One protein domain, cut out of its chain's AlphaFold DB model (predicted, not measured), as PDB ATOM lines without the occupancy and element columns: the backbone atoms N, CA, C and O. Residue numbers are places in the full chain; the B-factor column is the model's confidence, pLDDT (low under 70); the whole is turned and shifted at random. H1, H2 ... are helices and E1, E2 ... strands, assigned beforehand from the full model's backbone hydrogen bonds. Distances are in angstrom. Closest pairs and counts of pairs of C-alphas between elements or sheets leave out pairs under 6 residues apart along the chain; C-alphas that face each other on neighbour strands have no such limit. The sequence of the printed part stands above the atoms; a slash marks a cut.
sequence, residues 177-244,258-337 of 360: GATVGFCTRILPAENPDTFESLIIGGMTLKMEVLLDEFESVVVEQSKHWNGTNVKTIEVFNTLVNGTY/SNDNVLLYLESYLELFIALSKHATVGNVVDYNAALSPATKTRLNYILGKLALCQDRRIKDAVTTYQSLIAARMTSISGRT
ATOM      1  N   GLY A 177      50.571 140.003  62.450       68.06
ATOM      2  CA  GLY A 177      50.230 140.463  63.793       68.06
ATOM      3  C   GLY A 177      51.411 141.219  64.406       68.06
ATOM      4  O   GLY A 177      51.246 142.319  64.932       68.06
ATOM      5  N   ALA A 178      52.628 140.708  64.204       65.19
ATOM      6  CA  ALA A 178      53.851 141.355  64.663       65.19
ATOM      7  C   ALA A 178      54.078 142.755  64.070       65.19
ATOM      8  O   ALA A 178      54.539 143.646  64.784       65.19
ATOM      9  N   THR A 179      53.779 142.962  62.783       64.81
ATOM     10  CA  THR A 179      54.000 144.248  62.100       64.81
ATOM     11  C   THR A 179      52.930 145.282  62.441       64.81
ATOM     12  O   THR A 179      53.241 146.469  62.525       64.81
ATOM     13  N   VAL A 180      51.696 144.843  62.707       57.78
ATOM     14  CA  VAL A 180      50.549 145.705  63.054       57.78
ATOM     15  C   VAL A 180      50.454 145.958  64.574       57.78
ATOM     16  O   VAL A 180      49.574 146.668  65.052       57.78
ATOM     17  N   GLY A 181      51.390 145.421  65.369       53.19
ATOM     18  CA  GLY A 181      51.412 145.584  66.830       53.19
ATOM     19  C   GLY A 181      50.410 144.691  67.570       53.19
ATOM     20  O   GLY A 181      50.212 144.833  68.779       53.19
ATOM     21  N   PHE A 182      49.802 143.738  66.865       54.88
ATOM     22  CA  PHE A 182      48.946 142.715  67.440       54.88
ATOM     23  C   PHE A 182      49.798 141.564  67.985       54.88
ATOM     24  O   PHE A 182      50.505 140.862  67.264       54.88
ATOM     25  N   CYS A 183      49.746 141.354  69.297       55.78
ATOM     26  CA  CYS A 183      50.569 140.329  69.925       55.78
ATOM     27  C   CYS A 183      50.014 138.933  69.626       55.78
ATOM     28  O   CYS A 183      48.950 138.569  70.130       55.78
ATOM     29  N   THR A 184      50.787 138.121  68.903       62.72
ATOM     30  CA  THR A 184      50.681 136.668  69.050       62.72
ATOM     31  C   THR A 184      51.193 136.330  70.444       62.72
ATOM     32  O   THR A 184      52.392 136.441  70.696       62.72
ATOM     33  N   ARG A 185      50.296 136.001  71.378       62.84
ATOM     34  CA  ARG A 185      50.668 135.751  72.778       62.84
ATOM     35  C   ARG A 185      50.702 134.271  73.062       62.84
ATOM     36  O   ARG A 185      49.807 133.543  72.655       62.84
ATOM     37  N   ILE A 186      51.686 133.841  73.829       62.84
ATOM     38  CA  ILE A 186      51.645 132.517  74.440       62.84
ATOM     39  C   ILE A 186      51.164 132.697  75.864       62.84
ATOM     40  O   ILE A 186      51.812 133.374  76.664       62.84
ATOM     41  N   LEU A 187      50.003 132.119  76.162       64.06
ATOM     42  CA  LEU A 187      49.560 131.980  77.533       64.06
ATOM     43  C   LEU A 187      50.334 130.821  78.155       64.06
ATOM     44  O   LEU A 187      50.203 129.691  77.665       64.06
ATOM     45  N   PRO A 188      51.141 131.084  79.200       63.53
ATOM     46  CA  PRO A 188      51.808 130.017  79.915       63.53
ATOM     47  C   PRO A 188      50.755 129.059  80.466       63.53
ATOM     48  O   PRO A 188      49.651 129.459  80.840       63.53
ATOM     49  N   ALA A 189      51.110 127.786  80.487       62.88
ATOM     50  CA  ALA A 189      50.281 126.761  81.077       62.88
ATOM     51  C   ALA A 189      50.048 127.052  82.573       62.88
ATOM     52  O   ALA A 189      50.981 127.407  83.293       62.88
ATOM     53  N   GLU A 190      48.808 126.898  83.047       61.53
ATOM     54  CA  GLU A 190      48.475 127.053  84.476       61.53
ATOM     55  C   GLU A 190      49.171 125.993  85.350       61.53
ATOM     56  O   GLU A 190      49.348 126.187  86.551       61.53
ATOM     57  N   ASN A 191      49.598 124.884  84.739       58.16
ATOM     58  CA  ASN A 191      50.363 123.811  85.353       58.16
ATOM     59  C   ASN A 191      51.602 123.522  84.474       58.16
ATOM     60  O   ASN A 191      51.459 123.466  83.255       58.16
ATOM     61  N   PRO A 192      52.811 123.325  85.036       56.72
ATOM     62  CA  PRO A 192      54.002 122.935  84.268       56.72
ATOM     63  C   PRO A 192      53.833 121.671  83.405       56.72
ATOM     64  O   PRO A 192      54.585 121.505  82.443       56.72
ATOM     65  N   ASP A 193      52.854 120.818  83.728       50.16
ATOM     66  CA  ASP A 193      52.515 119.601  82.981       50.16
ATOM     67  C   ASP A 193      51.434 119.814  81.902       50.16
ATOM     68  O   ASP A 193      51.114 118.882  81.161       50.16
ATOM     69  N   THR A 194      50.835 121.007  81.800       58.50
ATOM     70  CA  THR A 194      49.847 121.328  80.758       58.50
ATOM     71  C   THR A 194      50.477 122.114  79.609       58.50
ATOM     72  O   THR A 194      51.533 122.725  79.738       58.50
ATOM     73  N   PHE A 195      49.852 122.048  78.432       55.75
ATOM     74  CA  PHE A 195      50.356 122.725  77.238       55.75
ATOM     75  C   PHE A 195      49.897 124.178  77.174       55.75
ATOM     76  O   PHE A 195      48.783 124.524  77.580       55.75
ATOM     77  N   GLU A 196      50.743 125.020  76.587       73.81
ATOM     78  CA  GLU A 196      50.449 126.431  76.388       73.81
ATOM     79  C   GLU A 196      49.314 126.618  75.390       73.81
ATOM     80  O   GLU A 196      49.091 125.814  74.472       73.81
ATOM     81  N   SER A 197      48.639 127.751  75.533       70.25
ATOM     82  CA  SER A 197      47.716 128.212  74.514       70.25
ATOM     83  C   SER A 197      48.319 129.360  73.721       70.25
ATOM     84  O   SER A 197      48.821 130.337  74.273       70.25
ATOM     85  N   LEU A 198      48.247 129.233  72.408       68.19
ATOM     86  CA  LEU A 198      48.640 130.231  71.441       68.19
ATOM     87  C   LEU A 198      47.455 131.154  71.165       68.19
ATOM     88  O   LEU A 198      46.425 130.706  70.672       68.19
ATOM     89  N   ILE A 199      47.602 132.438  71.473       68.25
ATOM     90  CA  ILE A 199      46.638 133.469  71.113       68.25
ATOM     91  C   ILE A 199      47.067 134.135  69.814       68.25
ATOM     92  O   ILE A 199      48.094 134.812  69.791       68.25
ATOM     93  N   ILE A 200      46.251 134.009  68.769       65.94
ATOM     94  CA  ILE A 200      46.396 134.753  67.511       65.94
ATOM     95  C   ILE A 200      45.111 135.547  67.307       65.94
ATOM     96  O   ILE A 200      44.038 134.965  67.178       65.94
ATOM     97  N   GLY A 201      45.217 136.879  67.344       59.72
ATOM     98  CA  GLY A 201      44.089 137.769  67.051       59.72
ATOM     99  C   GLY A 201      42.845 137.567  67.928       59.72
ATOM    100  O   GLY A 201      41.736 137.700  67.443       59.72
ATOM    101  N   GLY A 202      43.022 137.206  69.205       58.47
ATOM    102  CA  GLY A 202      41.916 136.965  70.146       58.47
ATOM    103  C   GLY A 202      41.507 135.495  70.300       58.47
ATOM    104  O   GLY A 202      40.886 135.140  71.302       58.47
ATOM    105  N   MET A 203      41.934 134.604  69.400       64.56
ATOM    106  CA  MET A 203      41.611 133.179  69.490       64.56
ATOM    107  C   MET A 203      42.696 132.363  70.190       64.56
ATOM    108  O   MET A 203      43.870 132.524  69.900       64.56
ATOM    109  N   THR A 204      42.279 131.414  71.034       66.38
ATOM    110  CA  THR A 204      43.132 130.477  71.783       66.38
ATOM    111  C   THR A 204      43.248 129.125  71.057       66.38
ATOM    112  O   THR A 204      42.292 128.350  71.027       66.38
ATOM    113  N   LEU A 205      44.418 128.811  70.498       70.44
ATOM    114  CA  LEU A 205      44.775 127.508  69.925       70.44
ATOM    115  C   LEU A 205      45.701 126.754  70.886       70.44
ATOM    116  O   LEU A 205      46.766 127.242  71.243       70.44
ATOM    117  N   LYS A 206      45.340 125.538  71.300       74.31
ATOM    118  CA  LYS A 206      46.203 124.737  72.186       74.31
ATOM    119  C   LYS A 206      47.421 124.206  71.423       74.31
ATOM    120  O   LYS A 206      47.242 123.520  70.415       74.31
ATOM    121  N   MET A 207      48.638 124.432  71.927       77.31
ATOM    122  CA  MET A 207      49.864 123.928  71.280       77.31
ATOM    123  C   MET A 207      49.921 122.402  71.213       77.31
ATOM    124  O   MET A 207      50.463 121.854  70.257       77.31
ATOM    125  N   GLU A 208      49.297 121.715  72.169       78.69
ATOM    126  CA  GLU A 208      49.129 120.258  72.149       78.69
ATOM    127  C   GLU A 208      48.475 119.762  70.853       78.69
ATOM    128  O   GLU A 208      48.857 118.727  70.313       78.69
ATOM    129  N   VAL A 209      47.504 120.519  70.326       76.19
ATOM    130  CA  VAL A 209      46.795 120.153  69.094       76.19
ATOM    131  C   VAL A 209      47.744 120.155  67.906       76.19
ATOM    132  O   VAL A 209      47.772 119.191  67.145       76.19
ATOM    133  N   LEU A 210      48.557 121.206  67.795       79.88
ATOM    134  CA  LEU A 210      49.554 121.342  66.738       79.88
ATOM    135  C   LEU A 210      50.655 120.285  66.856       79.88
ATOM    136  O   LEU A 210      51.009 119.660  65.858       79.88
ATOM    137  N   LEU A 211      51.184 120.078  68.064       83.44
ATOM    138  CA  LEU A 211      52.311 119.176  68.292       83.44
ATOM    139  C   LEU A 211      51.942 117.706  68.132       83.44
ATOM    140  O   LEU A 211      52.741 116.965  67.572       83.44
ATOM    141  N   ASP A 212      50.758 117.277  68.568       82.44
ATOM    142  CA  ASP A 212      50.341 115.881  68.401       82.44
ATOM    143  C   ASP A 212      50.232 115.495  66.925       82.44
ATOM    144  O   ASP A 212      50.670 114.411  66.535       82.44
ATOM    145  N   GLU A 213      49.647 116.365  66.096       80.19
ATOM    146  CA  GLU A 213      49.526 116.105  64.663       80.19
ATOM    147  C   GLU A 213      50.896 116.152  63.983       80.19
ATOM    148  O   GLU A 213      51.247 115.222  63.254       80.19
ATOM    149  N   PHE A 214      51.713 117.162  64.295       85.88
ATOM    150  CA  PHE A 214      53.058 117.288  63.738       85.88
ATOM    151  C   PHE A 214      53.947 116.091  64.099       85.88
ATOM    152  O   PHE A 214      54.558 115.484  63.219       85.88
ATOM    153  N   GLU A 215      53.967 115.692  65.372       86.06
ATOM    154  CA  GLU A 215      54.716 114.528  65.844       86.06
ATOM    155  C   GLU A 215      54.245 113.245  65.164       86.06
ATOM    156  O   GLU A 215      55.072 112.474  64.680       86.06
ATOM    157  N   SER A 216      52.927 113.038  65.068       80.12
ATOM    158  CA  SER A 216      52.358 111.843  64.438       80.12
ATOM    159  C   SER A 216      52.806 111.708  62.981       80.12
ATOM    160  O   SER A 216      53.222 110.626  62.562       80.12
ATOM    161  N   VAL A 217      52.776 112.802  62.211       80.12
ATOM    162  CA  VAL A 217      53.215 112.791  60.807       80.12
ATOM    163  C   VAL A 217      54.725 112.559  60.710       80.12
ATOM    164  O   VAL A 217      55.161 111.742  59.899       80.12
ATOM    165  N   VAL A 218      55.531 113.216  61.547       84.25
ATOM    166  CA  VAL A 218      56.998 113.080  61.520       84.25
ATOM    167  C   VAL A 218      57.454 111.684  61.922       84.25
ATOM    168  O   VAL A 218      58.325 111.115  61.262       84.25
ATOM    169  N   VAL A 219      56.881 111.104  62.977       82.38
ATOM    170  CA  VAL A 219      57.216 109.746  63.427       82.38
ATOM    171  C   VAL A 219      56.981 108.750  62.300       82.38
ATOM    172  O   VAL A 219      57.845 107.920  62.019       82.38
ATOM    173  N   GLU A 220      55.857 108.864  61.609       75.50
ATOM    174  CA  GLU A 220      55.456 107.907  60.581       75.50
ATOM    175  C   GLU A 220      56.238 108.106  59.287       75.50
ATOM    176  O   GLU A 220      56.717 107.141  58.688       75.50
ATOM    177  N   GLN A 221      56.507 109.357  58.922       77.81
ATOM    178  CA  GLN A 221      57.398 109.667  57.814       77.81
ATOM    179  C   GLN A 221      58.846 109.222  58.095       77.81
ATOM    180  O   GLN A 221      59.536 108.745  57.195       77.81
ATOM    181  N   SER A 222      59.313 109.284  59.345       80.75
ATOM    182  CA  SER A 222      60.665 108.830  59.700       80.75
ATOM    183  C   SER A 222      60.851 107.319  59.523       80.75
ATOM    184  O   SER A 222      61.936 106.871  59.152       80.75
ATOM    185  N   LYS A 223      59.789 106.524  59.711       76.06
ATOM    186  CA  LYS A 223      59.806 105.082  59.416       76.06
ATOM    187  C   LYS A 223      60.069 104.831  57.928       76.06
ATOM    188  O   LYS A 223      60.853 103.943  57.587       76.06
ATOM    189  N   HIS A 224      59.477 105.650  57.058       73.25
ATOM    190  CA  HIS A 224      59.719 105.596  55.615       73.25
ATOM    191  C   HIS A 224      61.167 105.920  55.259       73.25
ATOM    192  O   HIS A 224      61.802 105.161  54.532       73.25
ATOM    193  N   TRP A 225      61.712 107.008  55.813       78.62
ATOM    194  CA  TRP A 225      63.105 107.401  55.574       78.62
ATOM    195  C   TRP A 225      64.111 106.333  56.024       78.62
ATOM    196  O   TRP A 225      65.139 106.161  55.379       78.62
ATOM    197  N   ASN A 226      63.789 105.578  57.076       77.44
ATOM    198  CA  ASN A 226      64.640 104.510  57.607       77.44
ATOM    199  C   ASN A 226      64.489 103.160  56.874       77.44
ATOM    200  O   ASN A 226      64.989 102.146  57.357       77.44
ATOM    201  N   GLY A 227      63.789 103.112  55.736       66.31
ATOM    202  CA  GLY A 227      63.684 101.899  54.918       66.31
ATOM    203  C   GLY A 227      62.777 100.806  55.491       66.31
ATOM    204  O   GLY A 227      62.820  99.671  55.018       66.31
ATOM    205  N   THR A 228      61.929 101.113  56.484       62.53
ATOM    206  CA  THR A 228      60.881 100.169  56.911       62.53
ATOM    207  C   THR A 228      59.731 100.146  55.887       62.53
ATOM    208  O   THR A 228      59.252 101.181  55.429       62.53
ATOM    209  N   ASN A 229      59.355  98.936  55.460       52.78
ATOM    210  CA  ASN A 229      58.721  98.611  54.173       52.78
ATOM    211  C   ASN A 229      57.323  99.253  53.913       52.78
ATOM    212  O   ASN A 229      56.386  99.055  54.685       52.78
ATOM    213  N   VAL A 230      57.210  99.974  52.781       47.97
ATOM    214  CA  VAL A 230      56.095 100.241  51.818       47.97
ATOM    215  C   VAL A 230      54.662 100.603  52.281       47.97
ATOM    216  O   VAL A 230      53.921 101.191  51.494       47.97
ATOM    217  N   LYS A 231      54.244 100.433  53.537       48.66
ATOM    218  CA  LYS A 231      52.889 100.859  53.967       48.66
ATOM    219  C   LYS A 231      52.754 102.347  54.297       48.66
ATOM    220  O   LYS A 231      51.697 102.773  54.732       48.66
ATOM    221  N   THR A 232      53.768 103.182  54.086       45.41
ATOM    222  CA  THR A 232      53.742 104.597  54.511       45.41
ATOM    223  C   THR A 232      52.673 105.434  53.795       45.41
ATOM    224  O   THR A 232      52.075 106.322  54.398       45.41
ATOM    225  N   ILE A 233      52.363 105.103  52.536       44.12
ATOM    226  CA  ILE A 233      51.250 105.699  51.779       44.12
ATOM    227  C   ILE A 233      49.888 105.266  52.356       44.12
ATOM    228  O   ILE A 233      48.958 106.072  52.402       44.12
ATOM    229  N   GLU A 234      49.761 104.022  52.833       44.81
ATOM    230  CA  GLU A 234      48.569 103.521  53.540       44.81
ATOM    231  C   GLU A 234      48.457 104.141  54.943       44.81
ATOM    232  O   GLU A 234      47.385 104.577  55.345       44.81
ATOM    233  N   VAL A 235      49.568 104.268  55.665       44.75
ATOM    234  CA  VAL A 235      49.663 104.812  57.027       44.75
ATOM    235  C   VAL A 235      49.369 106.313  57.050       44.75
ATOM    236  O   VAL A 235      48.610 106.772  57.898       44.75
ATOM    237  N   PHE A 236      49.840 107.078  56.064       43.66
ATOM    238  CA  PHE A 236      49.434 108.471  55.888       43.66
ATOM    239  C   PHE A 236      47.962 108.578  55.467       43.66
ATOM    240  O   PHE A 236      47.233 109.381  56.034       43.66
ATOM    241  N   ASN A 237      47.454 107.699  54.593       45.81
ATOM    242  CA  ASN A 237      46.006 107.586  54.348       45.81
ATOM    243  C   ASN A 237      45.191 107.281  55.613       45.81
ATOM    244  O   ASN A 237      44.011 107.614  55.668       45.81
ATOM    245  N   THR A 238      45.817 106.687  56.623       48.09
ATOM    246  CA  THR A 238      45.200 106.305  57.894       48.09
ATOM    247  C   THR A 238      45.283 107.426  58.950       48.09
ATOM    248  O   THR A 238      44.347 107.624  59.727       48.09
ATOM    249  N   LEU A 239      46.366 108.212  58.953       45.88
ATOM    250  CA  LEU A 239      46.624 109.317  59.893       45.88
ATOM    251  C   LEU A 239      46.078 110.654  59.404       45.88
ATOM    252  O   LEU A 239      45.466 111.405  60.158       45.88
ATOM    253  N   VAL A 240      46.255 110.942  58.117       42.09
ATOM    254  CA  VAL A 240      45.741 112.156  57.495       42.09
ATOM    255  C   VAL A 240      44.253 112.045  57.256       42.09
ATOM    256  O   VAL A 240      43.568 113.001  57.565       42.09
ATOM    257  N   ASN A 241      43.682 110.907  56.869       40.28
ATOM    258  CA  ASN A 241      42.218 110.788  56.906       40.28
ATOM    259  C   ASN A 241      41.680 110.481  58.310       40.28
ATOM    260  O   ASN A 241      40.545 110.032  58.373       40.28
ATOM    261  N   GLY A 242      42.472 110.636  59.391       43.03
ATOM    262  CA  GLY A 242      42.092 110.460  60.809       43.03
ATOM    263  C   GLY A 242      41.194 109.267  61.139       43.03
ATOM    264  O   GLY A 242      40.416 109.289  62.093       43.03
ATOM    265  N   THR A 243      41.318 108.204  60.351       42.97
ATOM    266  CA  THR A 243      40.553 106.964  60.486       42.97
ATOM    267  C   THR A 243      41.127 106.082  61.591       42.97
ATOM    268  O   THR A 243      40.392 105.297  62.188       42.97
ATOM    269  N   TYR A 244      42.386 106.299  61.982       36.91
ATOM    270  CA  TYR A 244      42.836 106.028  63.346       36.91
ATOM    271  C   TYR A 244      42.418 107.224  64.202       36.91
ATOM    272  O   TYR A 244      43.135 108.211  64.301       36.91
ATOM    273  N   SER A 258      51.152 112.186  47.483       73.69
ATOM    274  CA  SER A 258      52.559 112.173  47.087       73.69
ATOM    275  C   SER A 258      53.473 112.556  48.252       73.69
ATOM    276  O   SER A 258      53.136 113.415  49.066       73.69
ATOM    277  N   ASN A 259      54.672 111.969  48.289       77.69
ATOM    278  CA  ASN A 259      55.697 112.311  49.278       77.69
ATOM    279  C   ASN A 259      56.021 113.817  49.284       77.69
ATOM    280  O   ASN A 259      56.197 114.405  50.342       77.69
ATOM    281  N   ASP A 260      56.023 114.464  48.115       83.19
ATOM    282  CA  ASP A 260      56.250 115.910  48.019       83.19
ATOM    283  C   ASP A 260      55.178 116.729  48.758       83.19
ATOM    284  O   ASP A 260      55.510 117.651  49.495       83.19
ATOM    285  N   ASN A 261      53.900 116.341  48.679       79.81
ATOM    286  CA  ASN A 261      52.841 117.009  49.442       79.81
ATOM    287  C   ASN A 261      52.996 116.816  50.957       79.81
ATOM    288  O   ASN A 261      52.648 117.718  51.718       79.81
ATOM    289  N   VAL A 262      53.526 115.670  51.401       81.00
ATOM    290  CA  VAL A 262      53.850 115.440  52.820       81.00
ATOM    291  C   VAL A 262      54.973 116.370  53.262       81.00
ATOM    292  O   VAL A 262      54.870 117.005  54.307       81.00
ATOM    293  N   LEU A 263      56.025 116.484  52.455       86.62
ATOM    294  CA  LEU A 263      57.157 117.358  52.748       86.62
ATOM    295  C   LEU A 263      56.725 118.826  52.792       86.62
ATOM    296  O   LEU A 263      57.045 119.507  53.757       86.62
ATOM    297  N   LEU A 264      55.909 119.280  51.837       86.56
ATOM    298  CA  LEU A 264      55.329 120.628  51.858       86.56
ATOM    299  C   LEU A 264      54.453 120.869  53.097       86.56
ATOM    300  O   LEU A 264      54.419 121.971  53.630       86.56
ATOM    301  N   TYR A 265      53.737 119.851  53.575       86.19
ATOM    302  CA  TYR A 265      52.931 119.969  54.788       86.19
ATOM    303  C   TYR A 265      53.789 120.088  56.057       86.19
ATOM    304  O   TYR A 265      53.503 120.915  56.923       86.19
ATOM    305  N   LEU A 266      54.866 119.303  56.151       89.69
ATOM    306  CA  LEU A 266      55.855 119.413  57.227       89.69
ATOM    307  C   LEU A 266      56.599 120.757  57.182       89.69
ATOM    308  O   LEU A 266      56.859 121.342  58.233       89.69
ATOM    309  N   GLU A 267      56.903 121.260  55.984       91.75
ATOM    310  CA  GLU A 267      57.479 122.591  55.763       91.75
ATOM    311  C   GLU A 267      56.555 123.676  56.332       91.75
ATOM    312  O   GLU A 267      57.020 124.486  57.127       91.75
ATOM    313  N   SER A 268      55.242 123.631  56.067       89.75
ATOM    314  CA  SER A 268      54.290 124.611  56.623       89.75
ATOM    315  C   SER A 268      54.188 124.591  58.155       89.75
ATOM    316  O   SER A 268      53.979 125.637  58.769       89.75
ATOM    317  N   TYR A 269      54.374 123.438  58.812       90.75
ATOM    318  CA  TYR A 269      54.519 123.414  60.275       90.75
ATOM    319  C   TYR A 269      55.781 124.152  60.722       90.75
ATOM    320  O   TYR A 269      55.724 124.964  61.646       90.75
ATOM    321  N   LEU A 270      56.921 123.882  60.081       92.62
ATOM    322  CA  LEU A 270      58.180 124.548  60.410       92.62
ATOM    323  C   LEU A 270      58.100 126.059  60.159       92.62
ATOM    324  O   LEU A 270      58.559 126.818  61.008       92.62
ATOM    325  N   GLU A 271      57.476 126.495  59.063       91.38
ATOM    326  CA  GLU A 271      57.198 127.908  58.772       91.38
ATOM    327  C   GLU A 271      56.413 128.563  59.913       91.38
ATOM    328  O   GLU A 271      56.833 129.598  60.432       91.38
ATOM    329  N   LEU A 272      55.342 127.920  60.390       88.69
ATOM    330  CA  LEU A 272      54.580 128.398  61.543       88.69
ATOM    331  C   LEU A 272      55.446 128.493  62.807       88.69
ATOM    332  O   LEU A 272      55.438 129.522  63.479       88.69
ATOM    333  N   PHE A 273      56.223 127.461  63.140       89.25
ATOM    334  CA  PHE A 273      57.097 127.484  64.319       89.25
ATOM    335  C   PHE A 273      58.210 128.536  64.216       89.25
ATOM    336  O   PHE A 273      58.576 129.146  65.226       89.25
ATOM    337  N   ILE A 274      58.732 128.784  63.015       89.69
ATOM    338  CA  ILE A 274      59.690 129.858  62.732       89.69
ATOM    339  C   ILE A 274      59.025 131.221  62.936       89.69
ATOM    340  O   ILE A 274      59.586 132.056  63.651       89.69
ATOM    341  N   ALA A 275      57.837 131.439  62.370       87.06
ATOM    342  CA  ALA A 275      57.072 132.673  62.533       87.06
ATOM    343  C   ALA A 275      56.780 132.941  64.016       87.06
ATOM    344  O   ALA A 275      57.085 134.015  64.536       87.06
ATOM    345  N   LEU A 276      56.309 131.927  64.745       84.81
ATOM    346  CA  LEU A 276      56.093 132.009  66.187       84.81
ATOM    347  C   LEU A 276      57.387 132.322  66.939       84.81
ATOM    348  O   LEU A 276      57.406 133.204  67.792       84.81
ATOM    349  N   SER A 277      58.496 131.677  66.582       83.12
ATOM    350  CA  SER A 277      59.790 131.945  67.216       83.12
ATOM    351  C   SER A 277      60.294 133.352  66.958       83.12
ATOM    352  O   SER A 277      60.974 133.911  67.812       83.12
ATOM    353  N   LYS A 278      59.987 133.939  65.801       82.88
ATOM    354  CA  LYS A 278      60.361 135.316  65.469       82.88
ATOM    355  C   LYS A 278      59.478 136.338  66.171       82.88
ATOM    356  O   LYS A 278      60.013 137.358  66.600       82.88
ATOM    357  N   HIS A 279      58.180 136.068  66.294       80.75
ATOM    358  CA  HIS A 279      57.180 137.109  66.532       80.75
ATOM    359  C   HIS A 279      56.313 136.917  67.777       80.75
ATOM    360  O   HIS A 279      55.761 137.896  68.272       80.75
ATOM    361  N   ALA A 280      56.193 135.700  68.307       71.62
ATOM    362  CA  ALA A 280      55.360 135.465  69.477       71.62
ATOM    363  C   ALA A 280      55.960 136.115  70.729       71.62
ATOM    364  O   ALA A 280      57.166 136.024  70.999       71.62
ATOM    365  N   THR A 281      55.091 136.747  71.512       65.56
ATOM    366  CA  THR A 281      55.437 137.446  72.745       65.56
ATOM    367  C   THR A 281      54.868 136.759  73.982       65.56
ATOM    368  O   THR A 281      53.803 136.140  73.965       65.56
ATOM    369  N   VAL A 282      55.581 136.914  75.096       56.12
ATOM    370  CA  VAL A 282      55.083 136.700  76.457       56.12
ATOM    371  C   VAL A 282      54.993 138.075  77.103       56.12
ATOM    372  O   VAL A 282      56.010 138.722  77.368       56.12
ATOM    373  N   GLY A 283      53.773 138.582  77.278       61.06
ATOM    374  CA  GLY A 283      53.567 139.992  77.616       61.06
ATOM    375  C   GLY A 283      54.133 140.906  76.521       61.06
ATOM    376  O   GLY A 283      53.661 140.868  75.387       61.06
ATOM    377  N   ASN A 284      55.159 141.695  76.857       58.38
ATOM    378  CA  ASN A 284      55.830 142.625  75.933       58.38
ATOM    379  C   ASN A 284      57.176 142.102  75.399       58.38
ATOM    380  O   ASN A 284      57.854 142.805  74.650       58.38
ATOM    381  N   VAL A 285      57.607 140.904  75.805       56.22
ATOM    382  CA  VAL A 285      58.902 140.349  75.399       56.22
ATOM    383  C   VAL A 285      58.671 139.292  74.338       56.22
ATOM    384  O   VAL A 285      57.949 138.326  74.563       56.22
ATOM    385  N   VAL A 286      59.306 139.454  73.180       63.28
ATOM    386  CA  VAL A 286      59.343 138.413  72.155       63.28
ATOM    387  C   VAL A 286      60.259 137.297  72.657       63.28
ATOM    388  O   VAL A 286      61.464 137.347  72.422       63.28
ATOM    389  N   ASP A 287      59.725 136.303  73.363       69.56
ATOM    390  CA  ASP A 287      60.486 135.138  73.833       69.56
ATOM    391  C   ASP A 287      59.654 133.853  73.784       69.56
ATOM    392  O   ASP A 287      59.320 133.248  74.803       69.56
ATOM    393  N   TYR A 288      59.322 133.445  72.554       71.56
ATOM    394  CA  TYR A 288      58.620 132.198  72.249       71.56
ATOM    395  C   TYR A 288      59.183 131.004  73.023       71.56
ATOM    396  O   TYR A 288      58.440 130.270  73.661       71.56
ATOM    397  N   ASN A 289      60.508 130.836  73.016       71.44
ATOM    398  CA  ASN A 289      61.126 129.682  73.651       71.44
ATOM    399  C   ASN A 289      61.119 129.765  75.172       71.44
ATOM    400  O   ASN A 289      60.956 128.728  75.805       71.44
ATOM    401  N   ALA A 290      61.266 130.934  75.797       67.81
ATOM    402  CA  ALA A 290      61.043 131.024  77.241       67.81
ATOM    403  C   ALA A 290      59.583 130.729  77.613       67.81
ATOM    404  O   ALA A 290      59.353 130.151  78.673       67.81
ATOM    405  N   ALA A 291      58.632 131.054  76.731       69.25
ATOM    406  CA  ALA A 291      57.204 130.802  76.924       69.25
ATOM    407  C   ALA A 291      56.832 129.318  76.979       69.25
ATOM    408  O   ALA A 291      55.852 128.959  77.624       69.25
ATOM    409  N   LEU A 292      57.580 128.470  76.265       77.38
ATOM    410  CA  LEU A 292      57.281 127.046  76.193       77.38
ATOM    411  C   LEU A 292      57.655 126.335  77.499       77.38
ATOM    412  O   LEU A 292      58.777 126.475  78.005       77.38
ATOM    413  N   SER A 293      56.760 125.486  77.985       78.81
ATOM    414  CA  SER A 293      56.996 124.550  79.075       78.81
ATOM    415  C   SER A 293      58.115 123.570  78.714       78.81
ATOM    416  O   SER A 293      58.406 123.317  77.534       78.81
ATOM    417  N   PRO A 294      58.761 122.974  79.729       80.25
ATOM    418  CA  PRO A 294      59.726 121.901  79.517       80.25
ATOM    419  C   PRO A 294      59.157 120.732  78.697       80.25
ATOM    420  O   PRO A 294      59.870 120.179  77.854       80.25
ATOM    421  N   ALA A 295      57.879 120.387  78.892       80.12
ATOM    422  CA  ALA A 295      57.205 119.324  78.150       80.12
ATOM    423  C   ALA A 295      57.106 119.654  76.651       80.12
ATOM    424  O   ALA A 295      57.559 118.869  75.810       80.12
ATOM    425  N   THR A 296      56.615 120.850  76.312       82.88
ATOM    426  CA  THR A 296      56.513 121.334  74.927       82.88
ATOM    427  C   THR A 296      57.882 121.382  74.244       82.88
ATOM    428  O   THR A 296      58.041 120.884  73.127       82.88
ATOM    429  N   LYS A 297      58.908 121.900  74.934       84.75
ATOM    430  CA  LYS A 297      60.296 121.942  74.432       84.75
ATOM    431  C   LYS A 297      60.846 120.558  74.124       84.75
ATOM    432  O   LYS A 297      61.453 120.355  73.075       84.75
ATOM    433  N   THR A 298      60.646 119.611  75.036       86.81
ATOM    434  CA  THR A 298      61.149 118.240  74.889       86.81
ATOM    435  C   THR A 298      60.534 117.569  73.665       86.81
ATOM    436  O   THR A 298      61.262 117.004  72.847       86.81
ATOM    437  N   ARG A 299      59.214 117.706  73.482       88.38
ATOM    438  CA  ARG A 299      58.513 117.173  72.304       88.38
ATOM    439  C   ARG A 299      58.982 117.831  71.013       88.38
ATOM    440  O   ARG A 299      59.311 117.128  70.062       88.38
ATOM    441  N   LEU A 300      59.086 119.157  70.980       89.38
ATOM    442  CA  LEU A 300      59.543 119.859  69.781       89.38
ATOM    443  C   LEU A 300      60.980 119.468  69.405       89.38
ATOM    444  O   LEU A 300      61.251 119.191  68.240       89.38
ATOM    445  N   ASN A 301      61.883 119.347  70.382       90.81
ATOM    446  CA  ASN A 301      63.250 118.875  70.147       90.81
ATOM    447  C   ASN A 301      63.289 117.443  69.598       90.81
ATOM    448  O   ASN A 301      64.073 117.160  68.692       90.81
ATOM    449  N   TYR A 302      62.431 116.551  70.104       92.50
ATOM    450  CA  TYR A 302      62.293 115.197  69.568       92.50
ATOM    451  C   TYR A 302      61.863 115.212  68.091       92.50
ATOM    452  O   TYR A 302      62.501 114.564  67.257       92.50
ATOM    453  N   ILE A 303      60.843 116.006  67.751       92.25
ATOM    454  CA  ILE A 303      60.356 116.162  66.372       92.25
ATOM    455  C   ILE A 303      61.465 116.712  65.463       92.25
ATOM    456  O   ILE A 303      61.745 116.142  64.408       92.25
ATOM    457  N   LEU A 304      62.141 117.785  65.882       93.62
ATOM    458  CA  LEU A 304      63.228 118.402  65.117       93.62
ATOM    459  C   LEU A 304      64.405 117.441  64.911       93.62
ATOM    460  O   LEU A 304      64.971 117.399  63.821       93.62
ATOM    461  N   GLY A 305      64.740 116.627  65.916       91.88
ATOM    462  CA  GLY A 305      65.767 115.592  65.801       91.88
ATOM    463  C   GLY A 305      65.430 114.543  64.740       91.88
ATOM    464  O   GLY A 305      66.306 114.127  63.986       91.88
ATOM    465  N   LYS A 306      64.153 114.155  64.620       90.94
ATOM    466  CA  LYS A 306      63.684 113.259  63.550       90.94
ATOM    467  C   LYS A 306      63.720 113.934  62.180       90.94
ATOM    468  O   LYS A 306      64.171 113.318  61.217       90.94
ATOM    469  N   LEU A 307      63.277 115.187  62.088       92.06
ATOM    470  CA  LEU A 307      63.287 115.956  60.839       92.06
ATOM    471  C   LEU A 307      64.703 116.240  60.328       92.06
ATOM    472  O   LEU A 307      64.908 116.258  59.119       92.06
ATOM    473  N   ALA A 308      65.688 116.387  61.214       89.62
ATOM    474  CA  ALA A 308      67.090 116.567  60.834       89.62
ATOM    475  C   ALA A 308      67.674 115.365  60.061       89.62
ATOM    476  O   ALA A 308      68.650 115.520  59.329       89.62
ATOM    477  N   LEU A 309      67.067 114.177  60.187       88.19
ATOM    478  CA  LEU A 309      67.439 112.980  59.422       88.19
ATOM    479  C   LEU A 309      66.825 112.958  58.011       88.19
ATOM    480  O   LEU A 309      67.233 112.147  57.178       88.19
ATOM    481  N   CYS A 310      65.844 113.824  57.730       87.50
ATOM    482  CA  CYS A 310      65.225 113.941  56.414       87.50
ATOM    483  C   CYS A 310      66.277 114.333  55.377       87.50
ATOM    484  O   CYS A 310      67.064 115.234  55.632       87.50
ATOM    485  N   GLN A 311      66.279 113.710  54.194       87.88
ATOM    486  CA  GLN A 311      67.197 114.089  53.111       87.88
ATOM    487  C   GLN A 311      66.696 115.264  52.261       87.88
ATOM    488  O   GLN A 311      67.479 115.827  51.496       87.88
ATOM    489  N   ASP A 312      65.427 115.660  52.402       91.62
ATOM    490  CA  ASP A 312      64.878 116.802  51.672       91.62
ATOM    491  C   ASP A 312      65.520 118.109  52.152       91.62
ATOM    492  O   ASP A 312      65.532 118.433  53.342       91.62
ATOM    493  N   ARG A 313      66.059 118.866  51.195       93.25
ATOM    494  CA  ARG A 313      66.778 120.110  51.464       93.25
ATOM    495  C   ARG A 313      65.890 121.172  52.116       93.25
ATOM    496  O   ARG A 313      66.365 121.846  53.020       93.25
ATOM    497  N   ARG A 314      64.620 121.303  51.714       92.75
ATOM    498  CA  ARG A 314      63.702 122.325  52.251       92.75
ATOM    499  C   ARG A 314      63.486 122.118  53.743       92.75
ATOM    500  O   ARG A 314      63.603 123.055  54.525       92.75
ATOM    501  N   ILE A 315      63.260 120.864  54.141       93.56
ATOM    502  CA  ILE A 315      63.101 120.490  55.550       93.56
ATOM    503  C   ILE A 315      64.387 120.755  56.334       93.56
ATOM    504  O   ILE A 315      64.324 121.366  57.400       93.56
ATOM    505  N   LYS A 316      65.557 120.358  55.812       93.38
ATOM    506  CA  LYS A 316      66.848 120.631  56.474       93.38
ATOM    507  C   LYS A 316      67.089 122.129  56.668       93.38
ATOM    508  O   LYS A 316      67.470 122.547  57.764       93.38
ATOM    509  N   ASP A 317      66.848 122.925  55.631       93.31
ATOM    510  CA  ASP A 317      67.044 124.376  55.650       93.31
ATOM    511  C   ASP A 317      66.086 125.032  56.664       93.31
ATOM    512  O   ASP A 317      66.506 125.870  57.470       93.31
ATOM    513  N   ALA A 318      64.823 124.595  56.715       92.81
ATOM    514  CA  ALA A 318      63.832 125.079  57.677       92.81
ATOM    515  C   ALA A 318      64.171 124.686  59.130       92.81
ATOM    516  O   ALA A 318      64.132 125.537  60.021       92.81
ATOM    517  N   VAL A 319      64.585 123.438  59.384       94.56
ATOM    518  CA  VAL A 319      65.045 122.988  60.715       94.56
ATOM    519  C   VAL A 319      66.261 123.794  61.173       94.56
ATOM    520  O   VAL A 319      66.293 124.270  62.309       94.56
ATOM    521  N   THR A 320      67.233 124.005  60.284       93.75
ATOM    522  CA  THR A 320      68.438 124.798  60.572       93.75
ATOM    523  C   THR A 320      68.075 126.251  60.882       93.75
ATOM    524  O   THR A 320      68.571 126.834  61.850       93.75
ATOM    525  N   THR A 321      67.147 126.829  60.116       93.81
ATOM    526  CA  THR A 321      66.629 128.183  60.356       93.81
ATOM    527  C   THR A 321      65.994 128.285  61.740       93.81
ATOM    528  O   THR A 321      66.360 129.161  62.521       93.81
ATOM    529  N   TYR A 322      65.107 127.355  62.093       91.50
ATOM    530  CA  TYR A 322      64.496 127.310  63.419       91.50
ATOM    531  C   TYR A 322      65.548 127.200  64.539       91.50
ATOM    532  O   TYR A 322      65.564 128.011  65.466       91.50
ATOM    533  N   GLN A 323      66.478 126.248  64.441       90.88
ATOM    534  CA  GLN A 323      67.515 126.023  65.456       90.88
ATOM    535  C   GLN A 323      68.437 127.237  65.632       90.88
ATOM    536  O   GLN A 323      68.763 127.606  66.762       90.88
ATOM    537  N   SER A 324      68.823 127.893  64.535       90.06
ATOM    538  CA  SER A 324      69.659 129.099  64.582       90.06
ATOM    539  C   SER A 324      68.949 130.278  65.258       90.06
ATOM    540  O   SER A 324      69.565 130.973  66.069       90.06
ATOM    541  N   LEU A 325      67.644 130.460  65.016       87.00
ATOM    542  CA  LEU A 325      66.827 131.471  65.699       87.00
ATOM    543  C   LEU A 325      66.783 131.231  67.210       87.00
ATOM    544  O   LEU A 325      66.918 132.173  67.993       87.00
ATOM    545  N   ILE A 326      66.633 129.972  67.627       84.25
ATOM    546  CA  ILE A 326      66.658 129.605  69.043       84.25
ATOM    547  C   ILE A 326      68.033 129.874  69.663       84.25
ATOM    548  O   ILE A 326      68.117 130.492  70.728       84.25
ATOM    549  N   ALA A 327      69.112 129.457  68.998       84.44
ATOM    550  CA  ALA A 327      70.472 129.657  69.488       84.44
ATOM    551  C   ALA A 327      70.816 131.151  69.640       84.44
ATOM    552  O   ALA A 327      71.333 131.561  70.681       84.44
ATOM    553  N   ALA A 328      70.462 131.979  68.650       82.12
ATOM    554  CA  ALA A 328      70.679 133.427  68.680       82.12
ATOM    555  C   ALA A 328      69.937 134.123  69.836       82.12
ATOM    556  O   ALA A 328      70.410 135.119  70.390       82.12
ATOM    557  N   ARG A 329      68.776 133.599  70.239       74.94
ATOM    558  CA  ARG A 329      68.020 134.124  71.383       74.94
ATOM    559  C   ARG A 329      68.657 133.747  72.714       74.94
ATOM    560  O   ARG A 329      68.794 134.610  73.579       74.94
ATOM    561  N   MET A 330      69.117 132.505  72.855       71.50
ATOM    562  CA  MET A 330      69.815 132.053  74.065       71.50
ATOM    563  C   MET A 330      71.082 132.878  74.331       71.50
ATOM    564  O   MET A 330      71.297 133.334  75.454       71.50
ATOM    565  N   THR A 331      71.879 133.165  73.297       71.62
ATOM    566  CA  THR A 331      73.091 133.994  73.437       71.62
ATOM    567  C   THR A 331      72.773 135.449  73.797       71.62
ATOM    568  O   THR A 331      73.477 136.045  74.616       71.62
ATOM    569  N   SER A 332      71.681 136.017  73.270       63.19
ATOM    570  CA  SER A 332      71.204 137.364  73.631       63.19
ATOM    571  C   SER A 332      70.819 137.479  75.114       63.19
ATOM    572  O   SER A 332      71.149 138.468  75.778       63.19
ATOM    573  N   ILE A 333      70.175 136.446  75.669       60.69
ATOM    574  CA  ILE A 333      69.775 136.388  77.084       60.69
ATOM    575  C   ILE A 333      71.006 136.258  77.997       60.69
ATOM    576  O   ILE A 333      71.124 136.987  78.991       60.69
ATOM    577  N   SER A 334      71.965 135.401  77.638       58.09
ATOM    578  CA  SER A 334      73.234 135.253  78.369       58.09
ATOM    579  C   SER A 334      74.084 136.533  78.336       58.09
ATOM    580  O   SER A 334      74.701 136.894  79.336       58.09
ATOM    581  N   GLY A 335      74.063 137.287  77.231       53.81
ATOM    582  CA  GLY A 335      74.753 138.579  77.127       53.81
ATOM    583  C   GLY A 335      74.131 139.691  77.982       53.81
ATOM    584  O   GLY A 335      74.847 140.535  78.524       53.81
ATOM    585  N   ARG A 336      72.801 139.689  78.166       52.81
ATOM    586  CA  ARG A 336      72.102 140.663  79.031       52.81
ATOM    587  C   ARG A 336      72.287 140.381  80.522       52.81
ATOM    588  O   ARG A 336      72.372 141.325  81.303       52.81
ATOM    589  N   THR A 337      72.410 139.117  80.916       49.19
ATOM    590  CA  THR A 337      72.668 138.722  82.315       49.19
ATOM    591  C   THR A 337      74.116 138.972  82.765       49.19
ATOM    592  O   THR A 337      74.376 139.047  83.967       49.19
TER     593      THR A 337
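AT A GLANCE: This is residues 177 to 244 and 258 to 337 of the 360 residues of an uncharacterized protein of Rhizoclosmatium globosum (UniProt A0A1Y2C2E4). Four helices, H2, H4, H6 and H7, form an up-and-down bundle, each running against the one before it in the chain, with a small three-strand sheet at the end where H2 begins. H3 folds back along residues 216 to 224 of H2 at the other end, while the short H5 touches residues 276 to 279 of H4 and only grazes the sheet. The printed part has 148 residues, mostly helix, in the order H1 E1 E2 E3 H2 H3 H4 H5 H6 H7; the sheet E1 - E2 - E3 is antiparallel. The whole is compact, with a radius of gyration of the C-alphas of 16.4 A, and elongated, spanning 50 by 31 by 31 A.

IN THESE COORDINATES: H1, residues 177 to 180, begins at C-alpha 177 (50.230, 140.463, 63.793). The strands E1, 185 to 187, E2, 197 to 200, and E3, 203 to 206, follow. H2, 207 to 225, measures 26.4 A from first to last C-alpha, and H3 is 232 to 239. Beyond the cut, H4, 259 to 279, measures 30.2 A and begins at C-alpha 259 (55.697, 112.311, 49.278). H5 is 288 to 291, H6, 294 to 307, measures 19.9 A, and H7, 313 to 337, measures 36.5 A and ends at C-alpha 337 (72.668, 138.722, 82.315).

HOW THE PARTS SIT: H2 and H4 touch through residues 214 to 218 and 266 to 269 alone, closest at the C-alphas of Phe 214 and Tyr 269, 7.2 A, at a steep tilt of 39 degrees. H4 touches H7 the same way at 16 degrees, a shallow tilt, closest at the C-alphas of Ile 274 and Tyr 322, 5.5 A. H2 touches H6 at the C-alphas of Glu 215 and Ile 303, 5.9 A. H6 and H7 form a helical hairpin, closest at the C-alphas of Leu 304 and Val 319, 6.6 A, with a tilt of 36 degrees, only just steep. H2 and H7 are apart, as are H4 and H6. E1, E2 and E3 make a meander, each the antiparallel neighbour of the one before: N 187 and O 197 are 2.9 A apart, and N 198 and O 205 2.7 A, within hydrogen-bond range. H5 only grazes the sheet. Every O i to N i+4 pair is within hydrogen-bond range in H3, H4, H6 and H7; in H2 13 of 15 are, and H1 and H5 are too short for such a pair.

THE WHOLE: The C-alphas of Val 230 and Thr 337 are the two farthest apart, 51.8 A. Residues 245 to 257 are not printed, and C-alphas 244 and 258 stand 19.9 A apart across the cut. Of the links printed whole, none is long. Mean pLDDT of the printed part is 73.2; among the residues under 70 are 177 to 195 and 227 to 244, and H3 has a mean of 45.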